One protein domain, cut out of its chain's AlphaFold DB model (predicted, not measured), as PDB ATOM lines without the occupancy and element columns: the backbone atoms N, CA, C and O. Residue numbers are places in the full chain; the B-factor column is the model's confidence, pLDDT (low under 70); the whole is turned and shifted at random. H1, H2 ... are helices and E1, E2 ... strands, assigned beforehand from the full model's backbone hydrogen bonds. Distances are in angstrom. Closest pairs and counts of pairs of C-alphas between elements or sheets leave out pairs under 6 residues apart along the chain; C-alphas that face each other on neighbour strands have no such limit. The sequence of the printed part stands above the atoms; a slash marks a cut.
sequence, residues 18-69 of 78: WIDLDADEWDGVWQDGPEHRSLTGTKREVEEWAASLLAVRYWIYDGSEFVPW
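Overview. This is residues 18 to 69 of the 78 residues of an uncharacterized protein of Tetrasphaera sp. Soil756 (UniProt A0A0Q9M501). A narrow antiparallel sheet, E1 - E2 - E3, has the single helix H1 packed along one face and its other face bare, while a small separate hairpin, E4 and E5, lies off to one side with E4 near E2. The long hairpin E2 and E3 makes the longest axis, and E1 is a short third strand by the beginning of E2. The printed part has 52 residues, in the order E1 E2 E3 H1 E4 E5, and its class is mixed, helices and strands. It is compact, with a radius of gyration of the C-alphas of 11.1 A, yet elongated, spanning 33 by 20 by 18 A.

Arrangement. Begin at E2, residues 25 to 32, and E3, residues 35 to 42, a hairpin at 164 degrees, where N 28 and O 39 are 2.8 A apart. E1, residues 18 to 20, makes a hairpin with E2, and N 19 and O 25 are 2.9 A apart. The three form a meander, each strand the antiparallel neighbour of the one before. H1, residues 43 to 51, is on this sheet at a height of 8.1 A, along the strands, at 4 degrees to E2 on the local plane; it is over E2 and only just over E3, with 3 C-alphas. Its closest C-alphas to E2 are Lys 43 and Trp 26, 5.3 A apart. In H1 every O i to N i+4 pair is within hydrogen-bond range. E4, residues 57 to 61, and E5, residues 66 to 68, form an antiparallel hairpin, with N 67 and O 60 2.9 A apart. E4 and E2 are near each other, with 7 pairs of C-alphas within 10 A; E5 and H1 are apart.

Along the chain. Find C-alpha 25 at (625.197, 470.017, 500.072); from there E2 runs 24.0 A to C-alpha 32, and E3 returns over 23.4 A. H1 covers 12.1 A from C-alpha 43 at (629.622, 472.417, 495.659), and E4 covers 13.4 A. E1 is 6.2 A long, and E5, 6.9 A long, ends with C-alpha 68 at (629.621, 488.468, 492.977).

Size, cuts and confidence. Look for the two C-alphas farthest apart at Asp 22 and Gly 33, 33.2 A. The printed part has no cut, and each link between named elements is tight. The mean pLDDT of the printed part is 90.9, and no printed residue is under 70.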
ATOM      1  N   TRP A  18     625.030 477.426 499.954       89.56
ATOM      2  CA  TRP A  18     625.230 476.242 500.780       89.56
ATOM      3  C   TRP A  18     623.971 475.993 501.618       89.56
ATOM      4  O   TRP A  18     623.451 476.937 502.222       89.56
ATOM      5  N   ILE A  19     623.453 474.761 501.642       88.69
ATOM      6  CA  ILE A  19     622.169 474.453 502.295       88.69
ATOM      7  C   ILE A  19     622.289 473.498 503.484       88.69
ATOM      8  O   ILE A  19     621.537 473.661 504.444       88.69
ATOM      9  N   ASP A  20     623.245 472.566 503.470       86.44
ATOM     10  CA  ASP A  20     623.477 471.639 504.582       86.44
ATOM     11  C   ASP A  20     624.974 471.524 504.897       86.44
ATOM     12  O   ASP A  20     625.780 471.108 504.056       86.44
ATOM     13  N   LEU A  21     625.332 471.899 506.132       78.19
ATOM     14  CA  LEU A  21     626.717 471.905 506.592       78.19
ATOM     15  C   LEU A  21     627.272 470.507 506.859       78.19
ATOM     16  O   LEU A  21     628.462 470.269 506.662       78.19
ATOM     17  N   ASP A  22     626.414 469.604 507.326       84.44
ATOM     18  CA  ASP A  22     626.784 468.250 507.722       84.44
ATOM     19  C   ASP A  22     626.929 467.341 506.492       84.44
ATOM     20  O   ASP A  22     627.755 466.424 506.492       84.44
ATOM     21  N   ALA A  23     626.160 467.612 505.432       83.19
ATOM     22  CA  ALA A  23     626.191 466.866 504.173       83.19
ATOM     23  C   ALA A  23     627.066 467.496 503.066       83.19
ATOM     24  O   ALA A  23     627.236 466.872 502.019       83.19
ATOM     25  N   ASP A  24     627.623 468.696 503.283       86.94
ATOM     26  CA  ASP A  24     628.317 469.507 502.258       86.94
ATOM     27  C   ASP A  24     627.478 469.679 500.971       86.94
ATOM     28  O   ASP A  24     627.964 469.571 499.840       86.94
ATOM     29  N   GLU A  25     626.179 469.926 501.154       95.12
ATOM     30  CA  GLU A  25     625.197 470.017 500.072       95.12
ATOM     31  C   GLU A  25     624.929 471.471 499.682       95.12
ATOM     32  O   GLU A  25     624.657 472.326 500.528       95.12
ATOM     33  N   TRP A  26     624.983 471.748 498.384       95.69
ATOM     34  CA  TRP A  26     624.832 473.067 497.783       95.69
ATOM     35  C   TRP A  26     623.635 473.093 496.834       95.69
ATOM     36  O   TRP A  26     623.298 472.088 496.211       95.69
ATOM     37  N   ASP A  27     623.028 474.266 496.688       96.31
ATOM     38  CA  ASP A  27     621.942 474.539 495.755       96.31
ATOM     39  C   ASP A  27     622.333 475.664 494.798       96.31
ATOM     40  O   ASP A  27     622.901 476.683 495.196       96.31
ATOM     41  N   GLY A  28     622.038 475.470 493.520       95.56
ATOM     42  CA  GLY A  28     622.194 476.468 492.480       95.56
ATOM     43  C   GLY A  28     620.846 476.793 491.865       95.56
ATOM     44  O   GLY A  28     620.100 475.894 491.487       95.56
ATOM     45  N   VAL A  29     620.561 478.079 491.694       95.81
ATOM     46  CA  VAL A  29     619.335 478.589 491.083       95.81
ATOM     47  C   VAL A  29     619.699 479.512 489.932       95.81
ATOM     48  O   VAL A  29     620.419 480.488 490.119       95.81
ATOM     49  N   TRP A  30     619.159 479.235 488.750       95.12
ATOM     50  CA  TRP A  30     619.224 480.108 487.582       95.12
ATOM     51  C   TRP A  30     617.839 480.646 487.257       95.12
ATOM     52  O   TRP A  30     616.853 479.901 487.285       95.12
ATOM     53  N   GLN A  31     617.773 481.936 486.954       91.62
ATOM     54  CA  GLN A  31     616.544 482.651 486.633       91.62
ATOM     55  C   GLN A  31     616.752 483.463 485.357       91.62
ATOM     56  O   GLN A  31     617.745 484.178 485.267       91.62
ATOM     57  N   ASP A  32     615.808 483.387 484.419       89.00
ATOM     58  CA  ASP A  32     615.704 484.245 483.231       89.00
ATOM     59  C   ASP A  32     614.236 484.654 483.048       89.00
ATOM     60  O   ASP A  32     613.404 483.930 482.494       89.00
ATOM     61  N   GLY A  33     613.879 485.790 483.646       84.56
ATOM     62  CA  GLY A  33     612.495 486.243 483.741       84.56
ATOM     63  C   GLY A  33     611.583 485.208 484.410       84.56
ATOM     64  O   GLY A  33     611.767 484.927 485.594       84.56
ATOM     65  N   PRO A  34     610.560 484.675 483.713       83.44
ATOM     66  CA  PRO A  34     609.682 483.647 484.267       83.44
ATOM     67  C   PRO A  34     610.304 482.240 484.267       83.44
ATOM     68  O   PRO A  34     609.763 481.349 484.927       83.44
ATOM     69  N   GLU A  35     611.388 482.006 483.519       88.25
ATOM     70  CA  GLU A  35     612.052 480.705 483.470       88.25
ATOM     71  C   GLU A  35     612.958 480.510 484.690       88.25
ATOM     72  O   GLU A  35     613.726 481.396 485.067       88.25
ATOM     73  N   HIS A  36     612.885 479.325 485.298       91.81
ATOM     74  CA  HIS A  36     613.733 478.942 486.423       91.81
ATOM     75  C   HIS A  36     614.284 477.530 486.244       91.81
ATOM     76  O   HIS A  36     613.610 476.638 485.722       91.81
ATOM     77  N   ARG A  37     615.517 477.317 486.706       94.25
ATOM     78  CA  ARG A  37     616.155 475.999 486.813       94.25
ATOM     79  C   ARG A  37     616.924 475.924 488.121       94.25
ATOM     80  O   ARG A  37     617.503 476.924 488.539       94.25
ATOM     81  N   SER A  38     616.962 474.746 488.730       95.88
ATOM     82  CA  SER A  38     617.763 474.502 489.924       95.88
ATOM     83  C   SER A  38     618.523 473.184 489.848       95.88
ATOM     84  O   SER A  38     618.138 472.272 489.108       95.88
ATOM     85  N   LEU A  39     619.612 473.108 490.607       96.75
ATOM     86  CA  LEU A  39     620.377 471.894 490.840       96.75
ATOM     87  C   LEU A  39     620.852 471.873 492.291       96.75
ATOM     88  O   LEU A  39     621.523 472.801 492.731       96.75
ATOM     89  N   THR A  40     620.577 470.771 492.980       96.69
ATOM     90  CA  THR A  40     621.136 470.471 494.298       96.69
ATOM     91  C   THR A  40     622.179 469.365 494.155       96.69
ATOM     92  O   THR A  40     621.952 468.393 493.430       96.69
ATOM     93  N   GLY A  41     623.326 469.511 494.811       95.06
ATOM     94  CA  GLY A  41     624.416 468.540 494.748       95.06
ATOM     95  C   GLY A  41     625.638 468.992 495.535       95.06
ATOM     96  O   GLY A  41     625.560 469.874 496.387       95.06
ATOM     97  N   THR A  42     626.798 468.409 495.246       94.25
ATOM     98  CA  THR A  42     628.054 468.901 495.824       94.25
ATOM     99  C   THR A  42     628.367 470.308 495.314       94.25
ATOM    100  O   THR A  42     627.986 470.678 494.197       94.25
ATOM    101  N   LYS A  43     629.153 471.081 496.077       91.38
ATOM    102  CA  LYS A  43     629.622 472.417 495.659       91.38
ATOM    103  C   LYS A  43     630.145 472.435 494.225       91.38
ATOM    104  O   LYS A  43     629.822 473.320 493.439       91.38
ATOM    105  N   ARG A  44     630.962 471.434 493.889       91.56
ATOM    106  CA  ARG A  44     631.595 471.319 492.579       91.56
ATOM    107  C   ARG A  44     630.571 471.106 491.467       91.56
ATOM    108  O   ARG A  44     630.673 471.773 490.445       91.56
ATOM    109  N   GLU A  45     629.619 470.195 491.655       94.56
ATOM    110  CA  GLU A  45     628.576 469.916 490.658       94.56
ATOM    111  C   GLU A  45     627.718 471.155 490.402       94.56
ATOM    112  O   GLU A  45     627.437 471.484 489.250       94.56
ATOM    113  N   VAL A  46     627.364 471.881 491.464       94.94
ATOM    114  CA  VAL A  46     626.581 473.116 491.370       94.94
ATOM    115  C   VAL A  46     627.364 474.229 490.670       94.94
ATOM    116  O   VAL A  46     626.816 474.883 489.785       94.94
ATOM    117  N   GLU A  47     628.644 474.426 490.997       92.38
ATOM    118  CA  GLU A  47     629.511 475.401 490.317       92.38
ATOM    119  C   GLU A  47     629.716 475.067 488.829       92.38
ATOM    120  O   GLU A  47     629.652 475.961 487.986       92.38
ATOM    121  N   GLU A  48     629.955 473.796 488.483       93.31
ATOM    122  CA  GLU A  48     630.132 473.350 487.091       93.31
ATOM    123  C   GLU A  48     628.834 473.502 486.283       93.31
ATOM    124  O   GLU A  48     628.859 473.992 485.150       93.31
ATOM    125  N   TRP A  49     627.691 473.148 486.874       94.62
ATOM    126  CA  TRP A  49     626.378 473.382 486.279       94.62
ATOM    127  C   TRP A  49     626.118 474.872 486.071       94.62
ATOM    128  O   TRP A  49     625.791 475.278 484.958       94.62
ATOM    129  N   ALA A  50     626.328 475.697 487.095       92.81
ATOM    130  CA  ALA A  50     626.136 477.139 487.030       92.81
ATOM    131  C   ALA A  50     627.010 477.790 485.953       92.81
ATOM    132  O   ALA A  50     626.510 478.583 485.156       92.81
ATOM    133  N   ALA A  51     628.290 477.416 485.877       90.88
ATOM    134  CA  ALA A  51     629.222 477.906 484.863       90.88
ATOM    135  C   ALA A  51     628.826 477.510 483.426       90.88
ATOM    136  O   ALA A  51     629.262 478.153 482.474       90.88
ATOM    137  N   SER A  52     627.997 476.472 483.255       91.19
ATOM    138  CA  SER A  52     627.467 476.069 481.944       91.19
ATOM    139  C   SER A  52     626.270 476.908 481.471       91.19
ATOM    140  O   SER A  52     625.879 476.821 480.305       91.19
ATOM    141  N   LEU A  53     625.673 477.708 482.359       90.06
ATOM    142  CA  LEU A  53     624.496 478.523 482.067       90.06
ATOM    143  C   LEU A  53     624.903 479.901 481.561       90.06
ATOM    144  O   LEU A  53     625.874 480.483 482.035       90.06
ATOM    145  N   LEU A  54     624.115 480.457 480.642       87.50
ATOM    146  CA  LEU A  54     624.240 481.855 480.249       87.50
ATOM    147  C   LEU A  54     623.593 482.736 481.327       87.50
ATOM    148  O   LEU A  54     622.382 482.658 481.539       87.50
ATOM    149  N   ALA A  55     624.383 483.577 481.990       87.94
ATOM    150  CA  ALA A  55     623.882 484.581 482.920       87.94
ATOM    151  C   ALA A  55     624.705 485.872 482.849       87.94
ATOM    152  O   ALA A  55     625.900 485.857 482.560       87.94
ATOM    153  N   VAL A  56     624.047 487.000 483.110       86.69
ATOM    154  CA  VAL A  56     624.682 488.323 483.221       86.69
ATOM    155  C   VAL A  56     625.326 488.490 484.596       86.69
ATOM    156  O   VAL A  56     626.283 489.246 484.753       86.69
ATOM    157  N   ARG A  57     624.798 487.798 485.611       89.81
ATOM    158  CA  ARG A  57     625.264 487.896 486.996       89.81
ATOM    159  C   ARG A  57     625.348 486.518 487.619       89.81
ATOM    160  O   ARG A  57     624.418 485.723 487.493       89.81
ATOM    161  N   TYR A  58     626.423 486.285 488.352       91.50
ATOM    162  CA  TYR A  58     626.610 485.090 489.155       91.50
ATOM    163  C   TYR A  58     626.895 485.520 490.591       91.50
ATOM    164  O   TYR A  58     627.694 486.429 490.825       91.50
ATOM    165  N   TRP A  59     626.237 484.874 491.544       94.31
ATOM    166  CA  TRP A  59     626.372 485.143 492.970       94.31
ATOM    167  C   TRP A  59     626.630 483.845 493.717       94.31
ATOM    168  O   TRP A  59     625.988 482.834 493.433       94.31
ATOM    169  N   ILE A  60     627.526 483.883 494.698       93.25
ATOM    170  CA  ILE A  60     627.752 482.772 495.622       93.25
ATOM    171  C   ILE A  60     627.561 483.257 497.054       93.25
ATOM    172  O   ILE A  60     627.988 484.357 497.401       93.25
ATOM    173  N   TYR A  61     626.895 482.457 497.878       90.56
ATOM    174  CA  TYR A  61     626.802 482.715 499.305       90.56
ATOM    175  C   TYR A  61     628.124 482.353 499.983       90.56
ATOM    176  O   TYR A  61     628.590 481.216 499.881       90.56
ATOM    177  N   ASP A  62     628.733 483.315 500.672       86.44
ATOM    178  CA  ASP A  62     630.022 483.124 501.350       86.44
ATOM    179  C   ASP A  62     629.895 482.634 502.805       86.44
ATOM    180  O   ASP A  62     630.900 482.383 503.469       86.44
ATOM    181  N   GLY A  63     628.661 482.482 503.299       82.94
ATOM    182  CA  GLY A  63     628.353 482.211 504.706       82.94
ATOM    183  C   GLY A  63     627.671 483.380 505.421       82.94
ATOM    184  O   GLY A  63     627.096 483.172 506.491       82.94
ATOM    185  N   SER A  64     627.683 484.580 504.832       87.94
ATOM    186  CA  SER A  64     627.087 485.795 505.397       87.94
ATOM    187  C   SER A  64     626.235 486.585 504.403       87.94
ATOM    188  O   SER A  64     625.160 487.068 504.766       87.94
ATOM    189  N   GLU A  65     626.670 486.682 503.149       90.19
ATOM    190  CA  GLU A  65     625.964 487.394 502.088       90.19
ATOM    191  C   GLU A  65     626.207 486.756 500.714       90.19
ATOM    192  O   GLU A  65     627.078 485.903 500.534       90.19
ATOM    193  N   PHE A  66     625.402 487.158 499.728       90.38
ATOM    194  CA  PHE A  66     625.649 486.815 498.332       90.38
ATOM    195  C   PHE A  66     626.675 487.782 497.748       90.38
ATOM    196  O   PHE A  66     626.396 488.973 497.607       90.38
ATOM    197  N   VAL A  67     627.835 487.259 497.354       92.25
ATOM    198  CA  VAL A  67     628.915 488.037 496.736       92.25
ATOM    199  C   VAL A  67     629.017 487.742 495.237       92.25
ATOM    200  O   VAL A  67     628.706 486.617 494.825       92.25
ATOM    201  N   PRO A  68     629.427 488.718 494.397       92.88
ATOM    202  CA  PRO A  68     629.621 488.468 492.977       92.88
ATOM    203  C   PRO A  68     630.654 487.360 492.791       92.88
ATOM    204  O   PRO A  68     631.741 487.403 493.369       92.88
ATOM    205  N   TRP A  69     630.315 486.377 491.972       90.25
ATOM    206  CA  TRP A  69     631.186 485.270 491.614       90.25
ATOM    207  C   TRP A  69     631.491 485.339 490.117       90.25
ATOM    208  O   TRP A  69     630.634 485.715 489.328       90.25
TER     209      TRP A  69